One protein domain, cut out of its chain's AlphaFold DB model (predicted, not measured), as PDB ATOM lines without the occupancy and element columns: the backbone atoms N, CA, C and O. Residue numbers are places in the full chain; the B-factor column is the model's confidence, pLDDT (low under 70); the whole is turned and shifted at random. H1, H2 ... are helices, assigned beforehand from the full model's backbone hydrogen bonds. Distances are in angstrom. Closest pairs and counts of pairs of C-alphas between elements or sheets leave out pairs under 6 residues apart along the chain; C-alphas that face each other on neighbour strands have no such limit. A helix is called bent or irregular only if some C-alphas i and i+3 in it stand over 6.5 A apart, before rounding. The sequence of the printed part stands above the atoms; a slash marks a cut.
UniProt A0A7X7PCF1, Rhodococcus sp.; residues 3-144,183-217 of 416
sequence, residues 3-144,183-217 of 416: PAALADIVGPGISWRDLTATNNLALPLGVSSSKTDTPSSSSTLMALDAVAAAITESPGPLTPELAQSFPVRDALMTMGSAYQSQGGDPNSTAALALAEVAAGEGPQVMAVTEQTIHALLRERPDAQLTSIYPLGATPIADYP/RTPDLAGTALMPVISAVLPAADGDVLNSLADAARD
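This is residues 3 to 144 and 183 to 217 of the 416 residues of a protein of Rhodococcus sp. (UniProt A0A7X7PCF1). Three helices, H3, H5 and H8, pack on one another at steep to perpendicular angles, with short H2 on H5 and short H4 on H8. H1, H6 and H7 touch no helix, and three long stretches without named elements, residues 23 to 41, 124 to 144 and 183 to 204, add much loop. The 177 printed residues hold eight named helices, H1 to H8 in order, and no named strand: all helix, with under half of the residues in named elements. The whole is compact and rounded, radius of gyration of the C-alphas 15.2 A, spanning 44 by 40 by 38 A.

H1, residues 4 to 10, is irregular, C-alphas 5 and 8 being 7.1 A apart; 1 of 3 O i to N i+4 pairs and 2 of 4 O i to N i+3 pairs are within hydrogen-bond range. H2, residues 19 to 22, touches H5, residues 70 to 85, closest C-alphas Thr 20 and Ala 75, 5.9 A. H3, residues 42 to 56, touches H5 at a steep tilt of 42 degrees, opposite ways, closest C-alphas Ala 52 and Val 72, 5.5 A. H8, residues 205 to 216, touches H3 at 90 degrees, about perpendicular (Leu 45 and Leu 208, closest C-alphas, 6.3 A). H5 and H8 touch at a steep 49 degrees, the same way, closest C-alphas Gly 80 and Ala 215, 4.3 A. H4, residues 64 to 67, touches H8, closest C-alphas Pro 64 and Val 207, 5.7 A. H6, residues 94 to 103, and H7, residues 114 to 123, are near each other. Every O i to N i+4 pair is within range in H3, H5, H6, H7 and H8; H2 and H4 are too short for one.

C-alpha 4 of H1 is at (124.936, -88.941, 182.761). H3 is 21.0 A and H5 21.9 A long. H8 ends with C-alpha 216 at (125.635, -61.772, 182.852).

Residues 145 to 182 are not printed; C-alphas 144 and 183 are 12.0 A apart. The link H2 to H3 is long. Residues 8 to 12, 31 to 41, 106 to 107, 189 and 191 to 192 have pLDDT under 70.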
ATOM      1  N   PRO A   3     125.146 -84.211 181.941       82.62
ATOM      2  CA  PRO A   3     125.568 -85.444 181.295       82.62
ATOM      3  C   PRO A   3     125.588 -86.603 182.297       82.62
ATOM      4  O   PRO A   3     126.088 -86.466 183.414       82.62
ATOM      5  N   ALA A   4     125.066 -87.764 181.901       80.44
ATOM      6  CA  ALA A   4     124.936 -88.941 182.761       80.44
ATOM      7  C   ALA A   4     126.281 -89.371 183.371       80.44
ATOM      8  O   ALA A   4     126.335 -89.767 184.530       80.44
ATOM      9  N   ALA A   5     127.375 -89.200 182.623       73.25
ATOM     10  CA  ALA A   5     128.734 -89.486 183.077       73.25
ATOM     11  C   ALA A   5     129.205 -88.618 184.263       73.25
ATOM     12  O   ALA A   5     130.150 -88.993 184.951       73.25
ATOM     13  N   LEU A   6     128.566 -87.469 184.507       72.56
ATOM     14  CA  LEU A   6     128.915 -86.535 185.583       72.56
ATOM     15  C   LEU A   6     127.928 -86.561 186.750       72.56
ATOM     16  O   LEU A   6     128.184 -85.956 187.790       72.56
ATOM     17  N   ALA A   7     126.816 -87.277 186.614       71.56
ATOM     18  CA  ALA A   7     125.757 -87.287 187.612       71.56
ATOM     19  C   ALA A   7     126.193 -87.903 188.944       71.56
ATOM     20  O   ALA A   7     125.847 -87.375 189.995       71.56
ATOM     21  N   ASP A   8     127.012 -88.955 188.912       64.62
ATOM     22  CA  ASP A   8     127.541 -89.587 190.126       64.62
ATOM     23  C   ASP A   8     128.594 -88.718 190.836       64.62
ATOM     24  O   ASP A   8     128.844 -88.889 192.028       64.62
ATOM     25  N   ILE A   9     129.194 -87.766 190.113       61.53
ATOM     26  CA  ILE A   9     130.217 -86.843 190.626       61.53
ATOM     27  C   ILE A   9     129.563 -85.603 191.246       61.53
ATOM     28  O   ILE A   9     130.026 -85.105 192.268       61.53
ATOM     29  N   VAL A  10     128.484 -85.107 190.634       64.75
ATOM     30  CA  VAL A  10     127.808 -83.861 191.033       64.75
ATOM     31  C   VAL A  10     126.579 -84.121 191.922       64.75
ATOM     32  O   VAL A  10     126.160 -83.243 192.664       64.75
ATOM     33  N   GLY A  11     125.966 -85.304 191.847       61.44
ATOM     34  CA  GLY A  11     124.578 -85.540 192.263       61.44
ATOM     35  C   GLY A  11     124.285 -85.886 193.732       61.44
ATOM     36  O   GLY A  11     123.245 -85.437 194.220       61.44
ATOM     37  N   PRO A  12     125.090 -86.673 194.475       68.56
ATOM     38  CA  PRO A  12     124.674 -87.111 195.807       68.56
ATOM     39  C   PRO A  12     124.849 -86.006 196.858       68.56
ATOM     40  O   PRO A  12     125.949 -85.760 197.342       68.56
ATOM     41  N   GLY A  13     123.742 -85.376 197.260       76.88
ATOM     42  CA  GLY A  13     123.706 -84.463 198.409       76.88
ATOM     43  C   GLY A  13     124.179 -83.035 198.137       76.88
ATOM     44  O   GLY A  13     124.370 -82.289 199.094       76.88
ATOM     45  N   ILE A  14     124.339 -82.642 196.869       86.69
ATOM     46  CA  ILE A  14     124.670 -81.262 196.502       86.69
ATOM     47  C   ILE A  14     123.540 -80.316 196.921       86.69
ATOM     48  O   ILE A  14     122.369 -80.590 196.662       86.69
ATOM     49  N   SER A  15     123.865 -79.210 197.586       89.31
ATOM     50  CA  SER A  15     122.906 -78.146 197.892       89.31
ATOM     51  C   SER A  15     122.922 -77.049 196.827       89.31
ATOM     52  O   SER A  15     123.858 -76.942 196.033       89.31
ATOM     53  N   TRP A  16     121.904 -76.186 196.830       89.44
ATOM     54  CA  TRP A  16     121.906 -74.977 195.996       89.44
ATOM     55  C   TRP A  16     123.147 -74.101 196.229       89.44
ATOM     56  O   TRP A  16     123.688 -73.544 195.278       89.44
ATOM     57  N   ARG A  17     123.651 -74.032 197.468       88.94
ATOM     58  CA  ARG A  17     124.866 -73.279 197.814       88.94
ATOM     59  C   ARG A  17     126.115 -73.890 197.168       88.94
ATOM     60  O   ARG A  17     126.957 -73.157 196.659       88.94
ATOM     61  N   ASP A  18     126.214 -75.216 197.127       86.88
ATOM     62  CA  ASP A  18     127.400 -75.925 196.621       86.88
ATOM     63  C   ASP A  18     127.591 -75.778 195.105       86.88
ATOM     64  O   ASP A  18     128.711 -75.898 194.608       86.88
ATOM     65  N   LEU A  19     126.525 -75.464 194.356       82.38
ATOM     66  CA  LEU A  19     126.613 -75.235 192.910       82.38
ATOM     67  C   LEU A  19     127.578 -74.097 192.556       82.38
ATOM     68  O   LEU A  19     128.245 -74.175 191.523       82.38
ATOM     69  N   THR A  20     127.714 -73.100 193.434       78.56
ATOM     70  CA  THR A  20     128.673 -71.995 193.283       78.56
ATOM     71  C   THR A  20     130.120 -72.488 193.235       78.56
ATOM     72  O   THR A  20     130.901 -72.029 192.411       78.56
ATOM     73  N   ALA A  21     130.472 -73.486 194.051       74.19
ATOM     74  CA  ALA A  21     131.823 -74.033 194.132       74.19
ATOM     75  C   ALA A  21     132.169 -74.949 192.949       74.19
ATOM     76  O   ALA A  21     133.345 -75.153 192.644       74.19
ATOM     77  N   THR A  22     131.160 -75.509 192.273       72.81
ATOM     78  CA  THR A  22     131.390 -76.408 191.132       72.81
ATOM     79  C   THR A  22     131.840 -75.681 189.870       72.81
ATOM     80  O   THR A  22     132.456 -76.319 189.021       72.81
ATOM     81  N   ASN A  23     131.536 -74.381 189.728       70.75
ATOM     82  CA  ASN A  23     131.870 -73.560 188.555       70.75
ATOM     83  C   ASN A  23     131.449 -74.168 187.198       70.75
ATOM     84  O   ASN A  23     132.011 -73.830 186.159       70.75
ATOM     85  N   ASN A  24     130.457 -75.063 187.191       76.38
ATOM     86  CA  ASN A  24     130.053 -75.837 186.011       76.38
ATOM     87  C   ASN A  24     128.616 -75.547 185.554       76.38
ATOM     88  O   ASN A  24     128.132 -76.192 184.622       76.38
ATOM     89  N   LEU A  25     127.921 -74.619 186.223       83.69
ATOM     90  CA  LEU A  25     126.549 -74.254 185.887       83.69
ATOM     91  C   LEU A  25     126.515 -73.316 184.675       83.69
ATOM     92  O   LEU A  25     127.108 -72.241 184.687       83.69
ATOM     93  N   ALA A  26     125.767 -73.713 183.653       85.12
ATOM     94  CA  ALA A  26     125.410 -72.906 182.506       85.12
ATOM     95  C   ALA A  26     124.485 -71.764 182.934       85.12
ATOM     96  O   ALA A  26     123.461 -72.004 183.585       85.12
ATOM     97  N   LEU A  27     124.808 -70.542 182.507       86.25
ATOM     98  CA  LEU A  27     124.035 -69.337 182.814       86.25
ATOM     99  C   LEU A  27     123.540 -68.620 181.541       86.25
ATOM    100  O   LEU A  27     123.889 -67.462 181.304       86.25
ATOM    101  N   PRO A  28     122.721 -69.283 180.701       85.00
ATOM    102  CA  PRO A  28     122.105 -68.656 179.538       85.00
ATOM    103  C   PRO A  28     121.007 -67.684 179.989       85.00
ATOM    104  O   PRO A  28     119.899 -68.074 180.357       85.00
ATOM    105  N   LEU A  29     121.318 -66.392 179.970       81.00
ATOM    106  CA  LEU A  29     120.416 -65.314 180.381       81.00
ATOM    107  C   LEU A  29     119.777 -64.609 179.175       81.00
ATOM    108  O   LEU A  29     119.109 -63.580 179.314       81.00
ATOM    109  N   GLY A  30     119.965 -65.148 177.969       72.88
ATOM    110  CA  GLY A  30     119.314 -64.695 176.752       72.88
ATOM    111  C   GLY A  30     117.811 -64.947 176.771       72.88
ATOM    112  O   GLY A  30     117.327 -66.025 177.129       72.88
ATOM    113  N   VAL A  31     117.063 -63.943 176.326       62.94
ATOM    114  CA  VAL A  31     115.619 -64.044 176.117       62.94
ATOM    115  C   VAL A  31     115.341 -64.398 174.658       62.94
ATOM    116  O   VAL A  31     115.865 -63.766 173.742       62.94
ATOM    117  N   SER A  32     114.514 -65.420 174.429       56.50
ATOM    118  CA  SER A  32     113.988 -65.708 173.091       56.50
ATOM    119  C   SER A  32     112.996 -64.611 172.690       56.50
ATOM    120  O   SER A  32     112.129 -64.234 173.475       56.50
ATOM    121  N   SER A  33     113.098 -64.097 171.462       46.75
ATOM    122  CA  SER A  33     112.113 -63.167 170.884       46.75
ATOM    123  C   SER A  33     110.859 -63.877 170.350       46.75
ATOM    124  O   SER A  33     109.935 -63.230 169.844       46.75
ATOM    125  N   SER A  34     110.808 -65.209 170.454       45.62
ATOM    126  CA  SER A  34     109.677 -66.030 170.038       45.62
ATOM    127  C   SER A  34     108.504 -65.900 171.015       45.62
ATOM    128  O   SER A  34     108.623 -66.207 172.195       45.62
ATOM    129  N   LYS A  35     107.327 -65.512 170.503       40.19
ATOM    130  CA  LYS A  35     106.063 -65.421 171.265       40.19
ATOM    131  C   LYS A  35     105.573 -66.755 171.854       40.19
ATOM    132  O   LYS A  35     104.611 -66.737 172.616       40.19
ATOM    133  N   THR A  36     106.154 -67.887 171.457       40.09
ATOM    134  CA  THR A  36     105.727 -69.233 171.876       40.09
ATOM    135  C   THR A  36     106.663 -69.890 172.880       40.09
ATOM    136  O   THR A  36     106.302 -70.930 173.424       40.09
ATOM    137  N   ASP A  37     107.830 -69.303 173.142       40.69
ATOM    138  CA  ASP A  37     108.700 -69.791 174.202       40.69
ATOM    139  C   ASP A  37     108.226 -69.160 175.514       40.69
ATOM    140  O   ASP A  37     108.241 -67.938 175.673       40.69
ATOM    141  N   THR A  38     107.823 -69.983 176.487       41.78
ATOM    142  CA  THR A  38     107.955 -69.596 177.904       41.78
ATOM    143  C   THR A  38     109.329 -68.952 178.074       41.78
ATOM    144  O   THR A  38     110.263 -69.516 177.499       41.78
ATOM    145  N   PRO A  39     109.488 -67.824 178.797       46.34
ATOM    146  CA  PRO A  39     110.755 -67.103 178.821       46.34
ATOM    147  C   PRO A  39     111.875 -68.095 179.135       46.34
ATOM    148  O   PRO A  39     111.942 -68.662 180.220       46.34
ATOM    149  N   SER A  40     112.690 -68.416 178.131       49.38
ATOM    150  CA  SER A  40     113.569 -69.586 178.184       49.38
ATOM    151  C   SER A  40     114.591 -69.455 179.320       49.38
ATOM    152  O   SER A  40     114.962 -70.444 179.940       49.38
ATOM    153  N   SER A  41     114.959 -68.221 179.670       58.25
ATOM    154  CA  SER A  41     115.830 -67.871 180.796       58.25
ATOM    155  C   SER A  41     115.180 -67.997 182.185       58.25
ATOM    156  O   SER A  41     115.891 -67.885 183.181       58.25
ATOM    157  N   SER A  42     113.873 -68.271 182.309       75.00
ATOM    158  CA  SER A  42     113.199 -68.377 183.617       75.00
ATOM    159  C   SER A  42     113.779 -69.481 184.501       75.00
ATOM    160  O   SER A  42     113.857 -69.304 185.710       75.00
ATOM    161  N   SER A  43     114.236 -70.593 183.918       86.19
ATOM    162  CA  SER A  43     114.875 -71.678 184.680       86.19
ATOM    163  C   SER A  43     116.242 -71.274 185.247       86.19
ATOM    164  O   SER A  43     116.545 -71.586 186.398       86.19
ATOM    165  N   THR A  44     117.035 -70.521 184.481       89.44
ATOM    166  CA  THR A  44     118.305 -69.944 184.941       89.44
ATOM    167  C   THR A  44     118.072 -68.914 186.042       89.44
ATOM    168  O   THR A  44     118.748 -68.970 187.063       89.44
ATOM    169  N   LEU A  45     117.076 -68.031 185.897       89.69
ATOM    170  CA  LEU A  45     116.716 -67.056 186.935       89.69
ATOM    171  C   LEU A  45     116.243 -67.728 188.230       89.69
ATOM    172  O   LEU A  45     116.684 -67.345 189.307       89.69
ATOM    173  N   MET A  46     115.406 -68.764 188.128       91.00
ATOM    174  CA  MET A  46     114.989 -69.571 189.279       91.00
ATOM    175  C   MET A  46     116.194 -70.203 189.987       91.00
ATOM    176  O   MET A  46     116.270 -70.184 191.211       91.00
ATOM    177  N   ALA A  47     117.162 -70.733 189.235       91.75
ATOM    178  CA  ALA A  47     118.376 -71.285 189.828       91.75
ATOM    179  C   ALA A  47     119.240 -70.215 190.514       91.75
ATOM    180  O   ALA A  47     119.757 -70.478 191.597       91.75
ATOM    181  N   LEU A  48     119.369 -69.016 189.932       93.00
ATOM    182  CA  LEU A  48     120.075 -67.896 190.565       93.00
ATOM    183  C   LEU A  48     119.399 -67.464 191.876       93.00
ATOM    184  O   LEU A  48     120.098 -67.250 192.864       93.00
ATOM    185  N   ASP A  49     118.065 -67.401 191.907       93.94
ATOM    186  CA  ASP A  49     117.284 -67.114 193.121       93.94
ATOM    187  C   ASP A  49     117.537 -68.174 194.204       93.94
ATOM    188  O   ASP A  49     117.886 -67.856 195.339       93.94
ATOM    189  N   ALA A  50     117.483 -69.457 193.833       93.50
ATOM    190  CA  ALA A  50     117.736 -70.564 194.752       93.50
ATOM    191  C   ALA A  50     119.158 -70.560 195.329       93.50
ATOM    192  O   ALA A  50     119.345 -70.783 196.526       93.50
ATOM    193  N   VAL A  51     120.159 -70.270 194.493       93.75
ATOM    194  CA  VAL A  51     121.554 -70.102 194.920       93.75
ATOM    195  C   VAL A  51     121.674 -68.929 195.896       93.75
ATOM    196  O   VAL A  51     122.232 -69.094 196.981       93.75
ATOM    197  N   ALA A  52     121.116 -67.764 195.559       94.38
ATOM    198  CA  ALA A  52     121.187 -66.567 196.396       94.38
ATOM    199  C   ALA A  52     120.458 -66.740 197.743       94.38
ATOM    200  O   ALA A  52     120.995 -66.382 198.799       94.38
ATOM    201  N   ALA A  53     119.274 -67.356 197.739       94.50
ATOM    202  CA  ALA A  53     118.528 -67.697 198.947       94.50
ATOM    203  C   ALA A  53     119.290 -68.706 199.821       94.50
ATOM    204  O   ALA A  53     119.344 -68.552 201.041       94.50
ATOM    205  N   ALA A  54     119.939 -69.704 199.213       93.69
ATOM    206  CA  ALA A  54     120.752 -70.675 199.939       93.69
ATOM    207  C   ALA A  54     122.022 -70.051 200.536       93.69
ATOM    208  O   ALA A  54     122.402 -70.410 201.646       93.69
ATOM    209  N   ILE A  55     122.675 -69.107 199.851       92.69
ATOM    210  CA  ILE A  55     123.828 -68.363 200.386       92.69
ATOM    211  C   ILE A  55     123.423 -67.571 201.630       92.69
ATOM    212  O   ILE A  55     124.105 -67.659 202.647       92.69
ATOM    213  N   THR A  56     122.299 -66.862 201.560       92.69
ATOM    214  CA  THR A  56     121.824 -65.953 202.616       92.69
ATOM    215  C   THR A  56     121.013 -66.635 203.718       92.69
ATOM    216  O   THR A  56     120.667 -65.986 204.701       92.69
ATOM    217  N   GLU A  57     120.712 -67.929 203.569       90.56
ATOM    218  CA  GLU A  57     119.831 -68.696 204.466       90.56
ATOM    219  C   GLU A  57     118.446 -68.048 204.635       90.56
ATOM    220  O   GLU A  57     117.806 -68.165 205.683       90.56
ATOM    221  N   SER A  58     117.969 -67.355 203.593       84.75
ATOM    222  CA  SER A  58     116.682 -66.663 203.618       84.75
ATOM    223  C   SER A  58     115.520 -67.668 203.620       84.75
ATOM    224  O   SER A  58     115.425 -68.494 202.709       84.75
ATOM    225  N   PRO A  59     114.588 -67.598 204.592       74.75
ATOM    226  CA  PRO A  59     113.406 -68.460 204.622       74.75
ATOM    227  C   PRO A  59     112.249 -67.948 203.740       74.75
ATOM    228  O   PRO A  59     111.212 -68.604 203.664       74.75
ATOM    229  N   GLY A  60     112.383 -66.768 203.123       84.75
ATOM    230  CA  GLY A  60     111.349 -66.121 202.305       84.75
ATOM    231  C   GLY A  60     111.907 -65.523 201.009       84.75
ATOM    232  O   GLY A  60     113.092 -65.725 200.724       84.75
ATOM    233  N   PRO A  61     111.075 -64.786 200.238       91.38
ATOM    234  CA  PRO A  61     111.524 -64.123 199.016       91.38
ATOM    235  C   PRO A  61     112.778 -63.295 199.279       91.38
ATOM    236  O   PRO A  61     112.852 -62.583 200.287       91.38
ATOM    237  N   LEU A  62     113.758 -63.388 198.384       93.81
ATOM    238  CA  LEU A  62     114.995 -62.634 198.515       93.81
ATOM    239  C   LEU A  62     114.696 -61.129 198.457       93.81
ATOM    240  O   LEU A  62     114.021 -60.656 197.540       93.81
ATOM    241  N   THR A  63     115.187 -60.373 199.441       93.94
ATOM    242  CA  THR A  63     115.039 -58.911 199.443       93.94
ATOM    243  C   THR A  63     116.124 -58.257 198.583       93.94
ATOM    244  O   THR A  63     117.187 -58.858 198.382       93.94
ATOM    245  N   PRO A  64     115.917 -57.017 198.100       88.25
ATOM    246  CA  PRO A  64     116.948 -56.279 197.375       88.25
ATOM    247  C   PRO A  64     118.267 -56.172 198.152       88.25
ATOM    248  O   PRO A  64     119.335 -56.336 197.571       88.25
ATOM    249  N   GLU A  65     118.214 -55.964 199.467       87.06
ATOM    250  CA  GLU A  65     119.405 -55.835 200.314       87.06
ATOM    251  C   GLU A  65     120.214 -57.136 200.355       87.06
ATOM    252  O   GLU A  65     121.437 -57.114 200.232       87.06
ATOM    253  N   LEU A  66     119.537 -58.283 200.482       91.69
ATOM    254  CA  LEU A  66     120.188 -59.593 200.471       91.69
ATOM    255  C   LEU A  66     120.744 -59.940 199.085       91.69
ATOM    256  O   LEU A  66     121.848 -60.473 198.988       91.69
ATOM    257  N   ALA A  67     120.029 -59.589 198.018       88.56
ATOM    258  CA  ALA A  67     120.483 -59.784 196.642       88.56
ATOM    259  C   ALA A  67     121.741 -58.967 196.303       88.56
ATOM    260  O   ALA A  67     122.588 -59.417 195.533       88.56
ATOM    261  N   GLN A  68     121.878 -57.779 196.899       84.69
ATOM    262  CA  GLN A  68     123.061 -56.923 196.766       84.69
ATOM    263  C   GLN A  68     124.183 -57.269 197.748       84.69
ATOM    264  O   GLN A  68     125.252 -56.667 197.671       84.69
ATOM    265  N   SER A  69     123.966 -58.210 198.671       86.94
ATOM    266  CA  SER A  69     124.986 -58.575 199.651       86.94
ATOM    267  C   SER A  69     126.233 -59.149 198.975       86.94
ATOM    268  O   SER A  69     126.150 -59.868 197.974       86.94
ATOM    269  N   PHE A  70     127.398 -58.853 199.552       82.81
ATOM    270  CA  PHE A  70     128.688 -59.289 199.023       82.81
ATOM    271  C   PHE A  70     128.755 -60.806 198.742       82.81
ATOM    272  O   PHE A  70     129.140 -61.164 197.630       82.81
ATOM    273  N   PRO A  71     128.309 -61.714 199.643       86.88
ATOM    274  CA  PRO A  71     128.363 -63.154 199.377       86.88
ATOM    275  C   PRO A  71     127.545 -63.591 198.154       86.88
ATOM    276  O   PRO A  71     127.956 -64.493 197.427       86.88
ATOM    277  N   VAL A  72     126.391 -62.958 197.912       90.81
ATOM    278  CA  VAL A  72     125.553 -63.257 196.741       90.81
ATOM    279  C   VAL A  72     126.216 -62.726 195.477       90.81
ATOM    280  O   VAL A  72     126.374 -63.468 194.509       90.81
ATOM    281  N   ARG A  73     126.641 -61.460 195.486       87.19
ATOM    282  CA  ARG A  73     127.276 -60.812 194.329       87.19
ATOM    283  C   ARG A  73     128.538 -61.555 193.896       87.19
ATOM    284  O   ARG A  73     128.674 -61.851 192.712       87.19
ATOM    285  N   ASP A  74     129.398 -61.913 194.848       84.06
ATOM    286  CA  ASP A  74     130.608 -62.691 194.588       84.06
ATOM    287  C   ASP A  74     130.294 -64.042 193.940       84.06
ATOM    288  O   ASP A  74     130.850 -64.375 192.891       84.06
ATOM    289  N   ALA A  75     129.359 -64.798 194.519       87.75
ATOM    290  CA  ALA A  75     128.975 -66.096 193.983       87.75
ATOM    291  C   ALA A  75     128.467 -65.987 192.539       87.75
ATOM    292  O   ALA A  75     128.904 -66.745 191.674       87.75
ATOM    293  N   LEU A  76     127.588 -65.022 192.254       89.56
ATOM    294  CA  LEU A  76     127.008 -64.871 190.920       89.56
ATOM    295  C   LEU A  76     128.025 -64.392 189.881       89.56
ATOM    296  O   LEU A  76     128.060 -64.940 188.780       89.56
ATOM    297  N   MET A  77     128.888 -63.435 190.232       85.56
ATOM    298  CA  MET A  77     129.969 -62.986 189.346       85.56
ATOM    299  C   MET A  77     130.991 -64.099 189.093       85.56
ATOM    300  O   MET A  77     131.478 -64.254 187.972       85.56
ATOM    301  N   THR A  78     131.293 -64.907 190.112       84.69
ATOM    302  CA  THR A  78     132.184 -66.067 189.991       84.69
ATOM    303  C   THR A  78     131.589 -67.113 189.051       84.69
ATOM    304  O   THR A  78     132.266 -67.552 188.121       84.69
ATOM    305  N   MET A  79     130.310 -67.458 189.217       88.12
ATOM    306  CA  MET A  79     129.630 -68.402 188.326       88.12
ATOM    307  C   MET A  79     129.509 -67.857 186.895       88.12
ATOM    308  O   MET A  79     129.759 -68.590 185.940       88.12
ATOM    309  N   GLY A  80     129.183 -66.570 186.741       87.94
ATOM    310  CA  GLY A  80     129.138 -65.877 185.452       87.94
ATOM    311  C   GLY A  80     130.479 -65.917 184.726       87.94
ATOM    312  O   GLY A  80     130.552 -66.309 183.560       87.94
ATOM    313  N   SER A  81     131.560 -65.597 185.442       84.25
ATOM    314  CA  SER A  81     132.930 -65.658 184.920       84.25
ATOM    315  C   SER A  81     133.317 -67.076 184.513       84.25
ATOM    316  O   SER A  81     133.889 -67.279 183.443       84.25
ATOM    317  N   ALA A  82     132.991 -68.070 185.346       84.62
ATOM    318  CA  ALA A  82     133.277 -69.470 185.061       84.62
ATOM    319  C   ALA A  82     132.565 -69.938 183.785       84.62
ATOM    320  O   ALA A  82     133.213 -70.491 182.894       84.62
ATOM    321  N   TYR A  83     131.271 -69.640 183.656       86.44
ATOM    322  CA  TYR A  83     130.475 -69.954 182.472       86.44
ATOM    323  C   TYR A  83     131.070 -69.337 181.195       86.44
ATOM    324  O   TYR A  83     131.292 -70.041 180.209       86.44
ATOM    325  N   GLN A  84     131.418 -68.049 181.233       85.62
ATOM    326  CA  GLN A  84     132.016 -67.356 180.087       85.62
ATOM    327  C   GLN A  84     133.415 -67.881 179.741       85.62
ATOM    328  O   GLN A  84     133.747 -68.031 178.566       85.62
ATOM    329  N   SER A  85     134.228 -68.238 180.741       82.00
ATOM    330  CA  SER A  85     135.569 -68.805 180.522       82.00
ATOM    331  C   SER A  85     135.551 -70.165 179.813       82.00
ATOM    332  O   SER A  85     136.520 -70.532 179.150       82.00
ATOM    333  N   GLN A  86     134.436 -70.894 179.912       81.31
ATOM    334  CA  GLN A  86     134.195 -72.159 179.214       81.31
ATOM    335  C   GLN A  86     133.639 -71.952 177.792       81.31
ATOM    336  O   GLN A  86     133.315 -72.924 177.115       81.31
ATOM    337  N   GLY A  87     133.540 -70.700 177.330       80.81
ATOM    338  CA  GLY A  87     132.990 -70.335 176.023       80.81
ATOM    339  C   GLY A  87     131.476 -70.120 176.015       80.81
ATOM    340  O   GLY A  87     130.909 -69.931 174.942       80.81
ATOM    341  N   GLY A  88     130.820 -70.140 177.180       84.31
ATOM    342  CA  GLY A  88     129.386 -69.901 177.293       84.31
ATOM    343  C   GLY A  88     129.008 -68.457 176.969       84.31
ATOM    344  O   GLY A  88     129.589 -67.516 177.509       84.31
ATOM    345  N   ASP A  89     127.999 -68.267 176.118       85.50
ATOM    346  CA  ASP A  89     127.433 -66.943 175.842       85.50
ATOM    347  C   ASP A  89     126.276 -66.663 176.818       85.50
ATOM    348  O   ASP A  89     125.261 -67.373 176.781       85.50
ATOM    349  N   PRO A  90     126.362 -65.644 177.695       84.69
ATOM    350  CA  PRO A  90     125.269 -65.292 178.599       84.69
ATOM    351  C   PRO A  90     124.071 -64.683 177.855       84.69
ATOM    352  O   PRO A  90     122.985 -64.580 178.421       84.69
ATOM    353  N   ASN A  91     124.223 -64.327 176.578       83.88
ATOM    354  CA  ASN A  91     123.132 -63.904 175.705       83.88
ATOM    355  C   ASN A  91     122.460 -65.063 174.955       83.88
ATOM    356  O   ASN A  91     121.449 -64.830 174.286       83.88
ATOM    357  N   SER A  92     122.961 -66.295 175.085       84.06
ATOM    358  CA  SER A  92     122.296 -67.482 174.542       84.06
ATOM    359  C   SER A  92     120.987 -67.774 175.279       84.06
ATOM    360  O   SER A  92     120.816 -67.452 176.458       84.06
ATOM    361  N   THR A  93     120.030 -68.378 174.575       83.19
ATOM    362  CA  THR A  93     118.786 -68.847 175.192       83.19
ATOM    363  C   THR A  93     119.019 -70.177 175.897       83.19
ATOM    364  O   THR A  93     119.854 -70.980 175.479       83.19
ATOM    365  N   ALA A  94     118.219 -70.469 176.926       81.69
ATOM    366  CA  ALA A  94     118.315 -71.749 177.621       81.69
ATOM    367  C   ALA A  94     118.123 -72.956 176.685       81.69
ATOM    368  O   ALA A  94     118.781 -73.973 176.855       81.69
ATOM    369  N   ALA A  95     117.274 -72.853 175.659       79.94
ATOM    370  CA  ALA A  95     117.089 -73.942 174.700       79.94
ATOM    371  C   ALA A  95     118.373 -74.260 173.907       79.94
ATOM    372  O   ALA A  95     118.687 -75.431 173.703       79.94
ATOM    373  N   LEU A  96     119.122 -73.230 173.489       81.00
ATOM    374  CA  LEU A  96     120.390 -73.404 172.774       81.00
ATOM    375  C   LEU A  96     121.465 -73.987 173.693       81.00
ATOM    376  O   LEU A  96     122.062 -75.005 173.353       81.00
ATOM    377  N   ALA A  97     121.627 -73.419 174.889       82.69
ATOM    378  CA  ALA A  97     122.573 -73.937 175.874       82.69
ATOM    379  C   ALA A  97     122.252 -75.390 176.273       82.69
ATOM    380  O   ALA A  97     123.157 -76.203 176.429       82.69
ATOM    381  N   LEU A  98     120.969 -75.765 176.372       83.56
ATOM    382  CA  LEU A  98     120.574 -77.149 176.658       83.56
ATOM    383  C   LEU A  98     120.986 -78.105 175.543       83.56
ATOM    384  O   LEU A  98     121.381 -79.235 175.827       83.56
ATOM    385  N   ALA A  99     120.895 -77.667 174.288       82.06
ATOM    386  CA  ALA A  99     121.339 -78.458 173.149       82.06
ATOM    387  C   ALA A  99     122.865 -78.659 173.154       82.06
ATOM    388  O   ALA A  99     123.317 -79.763 172.855       82.06
ATOM    389  N   GLU A 100     123.640 -77.645 173.551       80.94
ATOM    390  CA  GLU A 100     125.098 -77.745 173.731       80.94
ATOM    391  C   GLU A 100     125.450 -78.753 174.837       80.94
ATOM    392  O   GLU A 100     126.181 -79.715 174.586       80.94
ATOM    393  N   VAL A 101     124.820 -78.637 176.016       80.06
ATOM    394  CA  VAL A 101     125.006 -79.600 177.119       80.06
ATOM    395  C   VAL A 101     124.624 -81.020 176.684       80.06
ATOM    396  O   VAL A 101     125.325 -81.981 177.004       80.06
ATOM    397  N   ALA A 102     123.537 -81.178 175.920       79.00
ATOM    398  CA  ALA A 102     123.111 -82.470 175.376       79.00
ATOM    399  C   ALA A 102     124.118 -83.063 174.376       79.00
ATOM    400  O   ALA A 102     124.240 -84.286 174.284       79.00
ATOM    401  N   ALA A 103     124.833 -82.212 173.637       79.00
ATOM    402  CA  ALA A 103     125.903 -82.604 172.725       79.00
ATOM    403  C   ALA A 103     127.233 -82.899 173.448       79.00
ATOM    404  O   ALA A 103     128.150 -83.441 172.833       79.00
ATOM    405  N   GLY A 104     127.331 -82.597 174.749       73.56
ATOM    406  CA  GLY A 104     128.567 -82.705 175.525       73.56
ATOM    407  C   GLY A 104     129.551 -81.562 175.260       73.56
ATOM    408  O   GLY A 104     130.734 -81.689 175.577       73.56
ATOM    409  N   GLU A 105     129.076 -80.467 174.673       70.56
ATOM    410  CA  GLU A 105     129.844 -79.260 174.387       70.56
ATOM    411  C   GLU A 105     129.524 -78.190 175.444       70.56
ATOM    412  O   GLU A 105     128.387 -78.066 175.897       70.56
ATOM    413  N   GLY A 106     130.527 -77.414 175.864       65.56
ATOM    414  CA  GLY A 106     130.319 -76.307 176.802       65.56
ATOM    415  C   GLY A 106     130.122 -76.728 178.276       65.56
ATOM    416  O   GLY A 106     130.738 -77.702 178.735       65.56
ATOM    417  N   PRO A 107     129.336 -75.966 179.060       66.56
ATOM    418  CA  PRO A 107     129.174 -76.186 180.493       66.56
ATOM    419  C   PRO A 107     128.480 -77.512 180.787       66.56
ATOM    420  O   PRO A 107     127.641 -77.996 180.034       66.56
ATOM    421  N   GLN A 108     128.816 -78.102 181.928       76.81
ATOM    422  CA  GLN A 108     128.435 -79.482 182.234       76.81
ATOM    423  C   GLN A 108     127.136 -79.605 183.043       76.81
ATOM    424  O   GLN A 108     126.605 -80.702 183.209       76.81
ATOM    425  N   VAL A 109     126.610 -78.504 183.574       83.75
ATOM    426  CA  VAL A 109     125.375 -78.490 184.362       83.75
ATOM    427  C   VAL A 109     124.474 -77.400 183.829       83.75
ATOM    428  O   VAL A 109     124.928 -76.295 183.587       83.75
ATOM    429  N   MET A 110     123.181 -77.666 183.694       86.94
ATOM    430  CA  MET A 110     122.219 -76.650 183.291       86.94
ATOM    431  C   MET A 110     120.960 -76.691 184.152       86.94
ATOM    432  O   MET A 110     120.374 -77.756 184.372       86.94
ATOM    433  N   ALA A 111     120.519 -75.518 184.605       88.69
ATOM    434  CA  ALA A 111     119.213 -75.349 185.223       88.69
ATOM    435  C   ALA A 111     118.109 -75.476 184.166       88.69
ATOM    436  O   ALA A 111     118.127 -74.787 183.151       88.69
ATOM    437  N   VAL A 112     117.156 -76.375 184.401       88.06
ATOM    438  CA  VAL A 112     115.998 -76.620 183.532       88.06
ATOM    439  C   VAL A 112     114.801 -76.993 184.398       88.06
ATOM    440  O   VAL A 112     114.981 -77.495 185.509       88.06
ATOM    441  N   THR A 113     113.584 -76.783 183.898       88.81
ATOM    442  CA  THR A 113     112.386 -77.314 184.563       88.81
ATOM    443  C   THR A 113     112.278 -78.825 184.342       88.81
ATOM    444  O   THR A 113     112.829 -79.373 183.381       88.81
ATOM    445  N   GLU A 114     111.532 -79.506 185.215       87.62
ATOM    446  CA  GLU A 114     111.239 -80.941 185.072       87.62
ATOM    447  C   GLU A 114     110.527 -81.247 183.750       87.62
ATOM    448  O   GLU A 114     110.853 -82.225 183.081       87.62
ATOM    449  N   GLN A 115     109.626 -80.361 183.322       87.62
ATOM    450  CA  GLN A 115     108.921 -80.490 182.054       87.62
ATOM    451  C   GLN A 115     109.872 -80.394 180.855       87.62
ATOM    452  O   GLN A 115     109.778 -81.222 179.948       87.62
ATOM    453  N   THR A 116     110.812 -79.439 180.857       87.56
ATOM    454  CA  THR A 116     111.767 -79.260 179.753       87.56
ATOM    455  C   THR A 116     112.632 -80.505 179.570       87.56
ATOM    456  O   THR A 116     112.767 -81.001 178.451       87.56
ATOM    457  N   ILE A 117     113.203 -81.043 180.655       86.00
ATOM    458  CA  ILE A 117     114.046 -82.243 180.559       86.00
ATOM    459  C   ILE A 117     113.226 -83.488 180.204       86.00
ATOM    460  O   ILE A 117     113.680 -84.319 179.423       86.00
ATOM    461  N   HIS A 118     111.999 -83.597 180.714       87.25
ATOM    462  CA  HIS A 118     111.102 -84.698 180.390       87.25
ATOM    463  C   HIS A 118     110.707 -84.709 178.903       87.25
ATOM    464  O   HIS A 118     110.780 -85.754 178.254       87.25
ATOM    465  N   ALA A 119     110.347 -83.549 178.343       88.06
ATOM    466  CA  ALA A 119     110.050 -83.406 176.920       88.06
ATOM    467  C   ALA A 119     111.270 -83.750 176.054       88.06
ATOM    468  O   ALA A 119     111.156 -84.557 175.131       88.06
ATOM    469  N   LEU A 120     112.449 -83.226 176.410       86.19
ATOM    470  CA  LEU A 120     113.695 -83.503 175.697       86.19
ATOM    471  C   LEU A 120     114.014 -85.004 175.670       86.19
ATOM    472  O   LEU A 120     114.280 -85.543 174.604       86.19
ATOM    473  N   LEU A 121     113.963 -85.695 176.812       86.81
ATOM    474  CA  LEU A 121     114.281 -87.128 176.889       86.81
ATOM    475  C   LEU A 121     113.246 -88.007 176.172       86.81
ATOM    476  O   LEU A 121     113.582 -89.087 175.687       86.81
ATOM    477  N   ARG A 122     111.992 -87.552 176.070       88.81
ATOM    478  CA  ARG A 122     110.959 -88.227 175.273       88.81
ATOM    479  C   ARG A 122     111.233 -88.107 173.773       88.81
ATOM    480  O   ARG A 122     111.033 -89.078 173.047       88.81
ATOM    481  N   GLU A 123     111.676 -86.940 173.314       88.75
ATOM    482  CA  GLU A 123     112.021 -86.695 171.906       88.75
ATOM    483  C   GLU A 123     113.388 -87.272 171.518       88.75
ATOM    484  O   GLU A 123     113.578 -87.728 170.389       88.75
ATOM    485  N   ARG A 124     114.334 -87.284 172.462       85.12
ATOM    486  CA  ARG A 124     115.719 -87.746 172.313       85.12
ATOM    487  C   ARG A 124     116.075 -88.769 173.398       85.12
ATOM    488  O   ARG A 124     116.837 -88.452 174.310       85.12
ATOM    489  N   PRO A 125     115.580 -90.018 173.299       84.38
ATOM    490  CA  PRO A 125     115.910 -91.072 174.263       84.38
ATOM    491  C   PRO A 125     117.401 -91.449 174.272       84.38
ATOM    492  O   PRO A 125     117.868 -92.110 175.193       84.38
ATOM    493  N   ASP A 126     118.133 -91.068 173.221       84.19
ATOM    494  CA  ASP A 126     119.577 -91.231 173.061       84.19
ATOM    495  C   ASP A 126     120.400 -90.164 173.800       84.19
ATOM    496  O   ASP A 126     121.609 -90.342 173.973       84.19
ATOM    497  N   ALA A 127     119.775 -89.063 174.235       82.50
ATOM    498  CA  ALA A 127     120.454 -88.016 174.984       82.50
ATOM    499  C   ALA A 127     120.925 -88.574 176.334       82.50
ATOM    500  O   ALA A 127     120.125 -88.968 177.181       82.50
ATOM    501  N   GLN A 128     122.240 -88.585 176.555       83.62
ATOM    502  CA  GLN A 128     122.848 -89.052 177.802       83.62
ATOM    503  C   GLN A 128     122.765 -87.973 178.887       83.62
ATOM    504  O   GLN A 128     123.783 -87.566 179.441       83.62
ATOM    505  N   LEU A 129     121.558 -87.490 179.178       85.81
ATOM    506  CA  LEU A 129     121.298 -86.508 180.225       85.81
ATOM    507  C   LEU A 129     120.543 -87.139 181.388       85.81
ATOM    508  O   LEU A 129     119.737 -88.050 181.222       85.81
ATOM    509  N   THR A 130     120.772 -86.598 182.575       86.69
ATOM    510  CA  THR A 130     120.004 -86.919 183.774       86.69
ATOM    511  C   THR A 130     119.767 -85.672 184.624       86.69
ATOM    512  O   THR A 130     120.334 -84.598 184.380       86.69
ATOM    513  N   SER A 131     118.889 -85.800 185.610       86.06
ATOM    514  CA  SER A 131     118.483 -84.719 186.503       86.06
ATOM    515  C   SER A 131     119.115 -84.900 187.876       86.06
ATOM    516  O   SER A 131     118.983 -85.949 188.500       86.06
ATOM    517  N   ILE A 132     119.771 -83.844 188.351       86.75
ATOM    518  CA  ILE A 132     120.160 -83.688 189.752       86.75
ATOM    519  C   ILE A 132     119.172 -82.736 190.422       86.75
ATOM    520  O   ILE A 132     118.680 -81.804 189.781       86.75
ATOM    521  N   TYR A 133     118.898 -82.975 191.699       87.06
ATOM    522  CA  TYR A 133     117.965 -82.187 192.499       87.06
ATOM    523  C   TYR A 133     118.710 -81.632 193.710       87.06
ATOM    524  O   TYR A 133     118.941 -82.385 194.660       87.06
ATOM    525  N   PRO A 134     119.134 -80.355 193.672       88.56
ATOM    526  CA  PRO A 134     119.864 -79.764 194.779       88.56
ATOM    527  C   PRO A 134     119.028 -79.722 196.063       88.56
ATOM    528  O   PRO A 134     117.820 -79.485 196.036       88.56
ATOM    529  N   LEU A 135     119.682 -79.939 197.201       88.94
ATOM    530  CA  LEU A 135     119.072 -79.808 198.518       88.94
ATOM    531  C   LEU A 135     118.835 -78.331 198.871       88.94
ATOM    532  O   LEU A 135     119.656 -77.462 198.566       88.94
ATOM    533  N   GLY A 136     117.742 -78.072 199.590       87.75
ATOM    534  CA  GLY A 136     117.367 -76.747 200.088       87.75
ATOM    535  C   GLY A 136     116.012 -76.272 199.566       87.75
ATOM    536  O   GLY A 136     115.298 -77.009 198.879       87.75
ATOM    537  N   ALA A 137     115.651 -75.037 199.921       90.62
ATOM    538  CA  ALA A 137     114.456 -74.387 199.391       90.62
ATOM    539  C   ALA A 137     114.564 -74.295 197.864       90.62
ATOM    540  O   ALA A 137     115.558 -73.799 197.341       90.62
ATOM    541  N   THR A 138     113.566 -74.825 197.158       89.44
ATOM    542  CA  THR A 138     113.618 -75.013 195.705       89.44
ATOM    543  C   THR A 138     112.497 -74.233 195.022       89.44
ATOM    544  O   THR A 138     111.342 -74.352 195.446       89.44
ATOM    545  N   PRO A 139     112.799 -73.439 193.980       90.06
ATOM    546  CA  PRO A 139     111.791 -72.725 193.207       90.06
ATOM    547  C   PRO A 139     110.923 -73.713 192.426       90.06
ATOM    548  O   PRO A 139     111.386 -74.765 191.983       90.06
ATOM    549  N   ILE A 140     109.654 -73.359 192.239       86.81
ATOM    550  CA  ILE A 140     108.686 -74.180 191.512       86.81
ATOM    551  C   ILE A 140     108.170 -73.391 190.314       86.81
ATOM    552  O   ILE A 140     107.735 -72.253 190.451       86.81
ATOM    553  N   ALA A 141     108.184 -74.023 189.141       85.19
ATOM    554  CA  ALA A 141     107.409 -73.561 187.998       85.19
ATOM    555  C   ALA A 141     105.952 -74.017 188.191       85.19
ATOM    556  O   ALA A 141     105.632 -75.185 187.974       85.19
ATOM    557  N   ASP A 142     105.091 -73.114 188.661       75.38
ATOM    558  CA  ASP A 142     103.717 -73.390 189.107       75.38
ATOM    559  C   ASP A 142     102.636 -73.134 188.040       75.38
ATOM    560  O   ASP A 142     101.460 -73.393 188.286       75.38
ATOM    561  N   TYR A 143     103.030 -72.676 186.846       79.25
ATOM    562  CA  TYR A 143     102.187 -72.487 185.651       79.25
ATOM    563  C   TYR A 143     100.768 -71.951 185.956       79.25
ATOM    564  O   TYR A 143      99.771 -72.591 185.599       79.25
ATOM    565  N   PRO A 144     100.641 -70.780 186.609       76.94
ATOM    566  CA  PRO A 144      99.349 -70.264 187.031       76.94
ATOM    567  C   PRO A 144      98.478 -69.919 185.820       76.94
ATOM    568  O   PRO A 144      98.933 -69.326 184.840       76.94
ATOM    569  N   ARG A 183     104.314 -81.056 187.694       85.19
ATOM    570  CA  ARG A 183     103.820 -81.222 189.063       85.19
ATOM    571  C   ARG A 183     102.383 -80.745 189.178       85.19
ATOM    572  O   ARG A 183     101.964 -79.796 188.521       85.19
ATOM    573  N   THR A 184     101.643 -81.404 190.054       80.94
ATOM    574  CA  THR A 184     100.293 -81.013 190.455       80.94
ATOM    575  C   THR A 184     100.341 -80.165 191.729       80.94
ATOM    576  O   THR A 184     101.352 -80.192 192.434       80.94
ATOM    577  N   PRO A 185      99.279 -79.403 192.055       75.69
ATOM    578  CA  PRO A 185      99.287 -78.474 193.195       75.69
ATOM    579  C   PRO A 185      99.559 -79.108 194.570       75.69
ATOM    580  O   PRO A 185      99.942 -78.411 195.503       75.69
ATOM    581  N   ASP A 186      99.363 -80.419 194.713       75.25
ATOM    582  CA  ASP A 186      99.679 -81.181 195.927       75.25
ATOM    583  C   ASP A 186     101.181 -81.476 196.098       75.25
ATOM    584  O   ASP A 186     101.586 -81.992 197.139       75.25
ATOM    585  N   LEU A 187     102.001 -81.147 195.089       73.94
ATOM    586  CA  LEU A 187     103.453 -81.333 195.040       73.94
ATOM    587  C   LEU A 187     103.908 -82.767 195.354       73.94
ATOM    588  O   LEU A 187     105.050 -82.987 195.773       73.94
ATOM    589  N   ALA A 188     103.035 -83.751 195.126       71.62
ATOM    590  CA  ALA A 188     103.342 -85.148 195.375       71.62
ATOM    591  C   ALA A 188     104.545 -85.593 194.526       71.62
ATOM    592  O   ALA A 188     104.611 -85.357 193.317       71.62
ATOM    593  N   GLY A 189     105.523 -86.231 195.171       69.56
ATOM    594  CA  GLY A 189     106.682 -86.789 194.480       69.56
ATOM    595  C   GLY A 189     106.315 -88.030 193.664       69.56
ATOM    596  O   GLY A 189     105.429 -88.801 194.033       69.56
ATOM    597  N   THR A 190     107.045 -88.258 192.579       71.81
ATOM    598  CA  THR A 190     107.017 -89.500 191.798       71.81
ATOM    599  C   THR A 190     108.404 -90.132 191.740       71.81
ATOM    600  O   THR A 190     109.386 -89.550 192.194       71.81
ATOM    601  N   ALA A 191     108.512 -91.319 191.137       69.12
ATOM    602  CA  ALA A 191     109.806 -91.961 190.904       69.12
ATOM    603  C   ALA A 191     110.764 -91.111 190.040       69.12
ATOM    604  O   ALA A 191     111.973 -91.272 190.156       69.12
ATOM    605  N   LEU A 192     110.231 -90.222 189.191       66.00
ATOM    606  CA  LEU A 192     111.009 -89.349 188.302       66.00
ATOM    607  C   LEU A 192     111.144 -87.911 188.828       66.00
ATOM    608  O   LEU A 192     111.971 -87.163 188.323       66.00
ATOM    609  N   MET A 193     110.339 -87.529 189.821       78.00
ATOM    610  CA  MET A 193     110.284 -86.183 190.393       78.00
ATOM    611  C   MET A 193     110.299 -86.309 191.919       78.00
ATOM    612  O   MET A 193     109.247 -86.559 192.512       78.00
ATOM    613  N   PRO A 194     111.457 -86.179 192.588       81.31
ATOM    614  CA  PRO A 194     111.551 -86.375 194.029       81.31
ATOM    615  C   PRO A 194     110.666 -85.381 194.794       81.31
ATOM    616  O   PRO A 194     110.217 -84.363 194.264       81.31
ATOM    617  N   VAL A 195     110.382 -85.685 196.060       82.75
ATOM    618  CA  VAL A 195     109.605 -84.786 196.925       82.75
ATOM    619  C   VAL A 195     110.395 -83.496 197.164       82.75
ATOM    620  O   VAL A 195     111.576 -83.551 197.502       82.75
ATOM    621  N   ILE A 196     109.736 -82.344 197.018       80.88
ATOM    622  CA  ILE A 196     110.306 -81.040 197.373       80.88
ATOM    623  C   ILE A 196     109.995 -80.778 198.847       80.88
ATOM    624  O   ILE A 196     108.840 -80.596 199.224       80.88
ATOM    625  N   SER A 197     111.030 -80.774 199.685       76.06
ATOM    626  CA  SER A 197     110.888 -80.621 201.141       76.06
ATOM    627  C   SER A 197     110.610 -79.181 201.581       76.06
ATOM    628  O   SER A 197     110.071 -78.967 202.664       76.06
ATOM    629  N   ALA A 198     110.996 -78.197 200.764       87.81
ATOM    630  CA  ALA A 198     110.782 -76.777 201.014       87.81
ATOM    631  C   ALA A 198     110.646 -76.027 199.684       87.81
ATOM    632  O   ALA A 198     111.524 -76.114 198.824       87.81
ATOM    633  N   VAL A 199     109.547 -75.290 199.524       90.12
ATOM    634  CA  VAL A 199     109.321 -74.414 198.368       90.12
ATOM    635  C   VAL A 199     109.992 -73.078 198.636       90.12
ATOM    636  O   VAL A 199     109.783 -72.505 199.702       90.12
ATOM    637  N   LEU A 200     110.773 -72.586 197.678       91.88
ATOM    638  CA  LEU A 200     111.289 -71.222 197.705       91.88
ATOM    639  C   LEU A 200     110.227 -70.276 197.130       91.88
ATOM    640  O   LEU A 200     109.857 -70.435 195.961       91.88
ATOM    641  N   PRO A 201     109.721 -69.307 197.910       91.38
ATOM    642  CA  PRO A 201     108.904 -68.234 197.368       91.38
ATOM    643  C   PRO A 201     109.724 -67.399 196.379       91.38
ATOM    644  O   PRO A 201     110.828 -66.981 196.717       91.38
ATOM    645  N   ALA A 202     109.181 -67.145 195.187       88.44
ATOM    646  CA  ALA A 202     109.883 -66.381 194.160       88.44
ATOM    647  C   ALA A 202     110.205 -64.957 194.635       88.44
ATOM    648  O   ALA A 202     109.336 -64.272 195.186       88.44
ATOM    649  N   ALA A 203     111.441 -64.518 194.393       91.56
ATOM    650  CA  ALA A 203     111.816 -63.122 194.553       91.56
ATOM    651  C   ALA A 203     111.084 -62.214 193.547       91.56
ATOM    652  O   ALA A 203     110.563 -62.659 192.519       91.56
ATOM    653  N   ASP A 204     111.054 -60.916 193.852       90.44
ATOM    654  CA  ASP A 204     110.441 -59.917 192.980       90.44
ATOM    655  C   ASP A 204     111.213 -59.765 191.658       90.44
ATOM    656  O   ASP A 204     112.416 -60.033 191.582       90.44
ATOM    657  N   GLY A 205     110.537 -59.296 190.607       86.25
ATOM    658  CA  GLY A 205     111.112 -59.241 189.256       86.25
ATOM    659  C   GLY A 205     112.399 -58.411 189.171       86.25
ATOM    660  O   GLY A 205     113.361 -58.818 188.522       86.25
ATOM    661  N   ASP A 206     112.450 -57.283 189.884       83.81
ATOM    662  CA  ASP A 206     113.629 -56.410 189.933       83.81
ATOM    663  C   ASP A 206     114.814 -57.066 190.657       83.81
ATOM    664  O   ASP A 206     115.966 -56.890 190.257       83.81
ATOM    665  N   VAL A 207     114.538 -57.877 191.684       89.69
ATOM    666  CA  VAL A 207     115.568 -58.654 192.384       89.69
ATOM    667  C   VAL A 207     116.152 -59.699 191.439       89.69
ATOM    668  O   VAL A 207     117.372 -59.763 191.287       89.69
ATOM    669  N   LEU A 208     115.301 -60.454 190.737       90.00
ATOM    670  CA  LEU A 208     115.739 -61.457 189.760       90.00
ATOM    671  C   LEU A 208     116.568 -60.840 188.626       90.00
ATOM    672  O   LEU A 208     117.593 -61.408 188.247       90.00
ATOM    673  N   ASN A 209     116.170 -59.667 188.124       85.12
ATOM    674  CA  ASN A 209     116.944 -58.930 187.123       85.12
ATOM    675  C   ASN A 209     118.327 -58.551 187.661       85.12
ATOM    676  O   ASN A 209     119.327 -58.777 186.986       85.12
ATOM    677  N   SER A 210     118.418 -58.072 188.904       83.69
ATOM    678  CA  SER A 210     119.716 -57.748 189.491       83.69
ATOM    679  C   SER A 210     120.625 -58.967 189.684       83.69
ATOM    680  O   SER A 210     121.848 -58.820 189.590       83.69
ATOM    681  N   LEU A 211     120.074 -60.144 190.000       91.31
ATOM    682  CA  LEU A 211     120.858 -61.382 190.069       91.31
ATOM    683  C   LEU A 211     121.362 -61.769 188.672       91.31
ATOM    684  O   LEU A 211     122.528 -62.131 188.508       91.31
ATOM    685  N   ALA A 212     120.497 -61.650 187.661       88.88
ATOM    686  CA  ALA A 212     120.845 -61.898 186.268       88.88
ATOM    687  C   ALA A 212     121.982 -60.984 185.805       88.88
ATOM    688  O   ALA A 212     122.950 -61.471 185.234       88.88
ATOM    689  N   ASP A 213     121.902 -59.686 186.092       83.69
ATOM    690  CA  ASP A 213     122.922 -58.714 185.699       83.69
ATOM    691  C   ASP A 213     124.286 -59.049 186.315       83.69
ATOM    692  O   ASP A 213     125.293 -59.054 185.610       83.69
ATOM    693  N   ALA A 214     124.315 -59.430 187.600       84.88
ATOM    694  CA  ALA A 214     125.544 -59.838 188.288       84.88
ATOM    695  C   ALA A 214     126.217 -61.066 187.642       84.88
ATOM    696  O   ALA A 214     127.442 -61.161 187.618       84.88
ATOM    697  N   ALA A 215     125.418 -62.004 187.130       88.56
ATOM    698  CA  ALA A 215     125.899 -63.200 186.445       88.56
ATOM    699  C   ALA A 215     126.228 -62.963 184.957       88.56
ATOM    700  O   ALA A 215     127.111 -63.622 184.405       88.56
ATOM    701  N   ARG A 216     125.507 -62.053 184.290       84.06
ATOM    702  CA  ARG A 216     125.635 -61.772 182.852       84.06
ATOM    703  C   ARG A 216     126.890 -60.976 182.535       84.06
ATOM    704  O   ARG A 216     127.562 -61.285 181.556       84.06
ATOM    705  N   ASP A 217     127.174 -59.965 183.344       78.75
ATOM    706  CA  ASP A 217     128.301 -59.055 183.156       78.75
ATOM    707  C   ASP A 217     129.196 -59.092 184.401       78.75
ATOM    708  O   ASP A 217     129.169 -58.185 185.239       78.75
TER     709      ASP A 217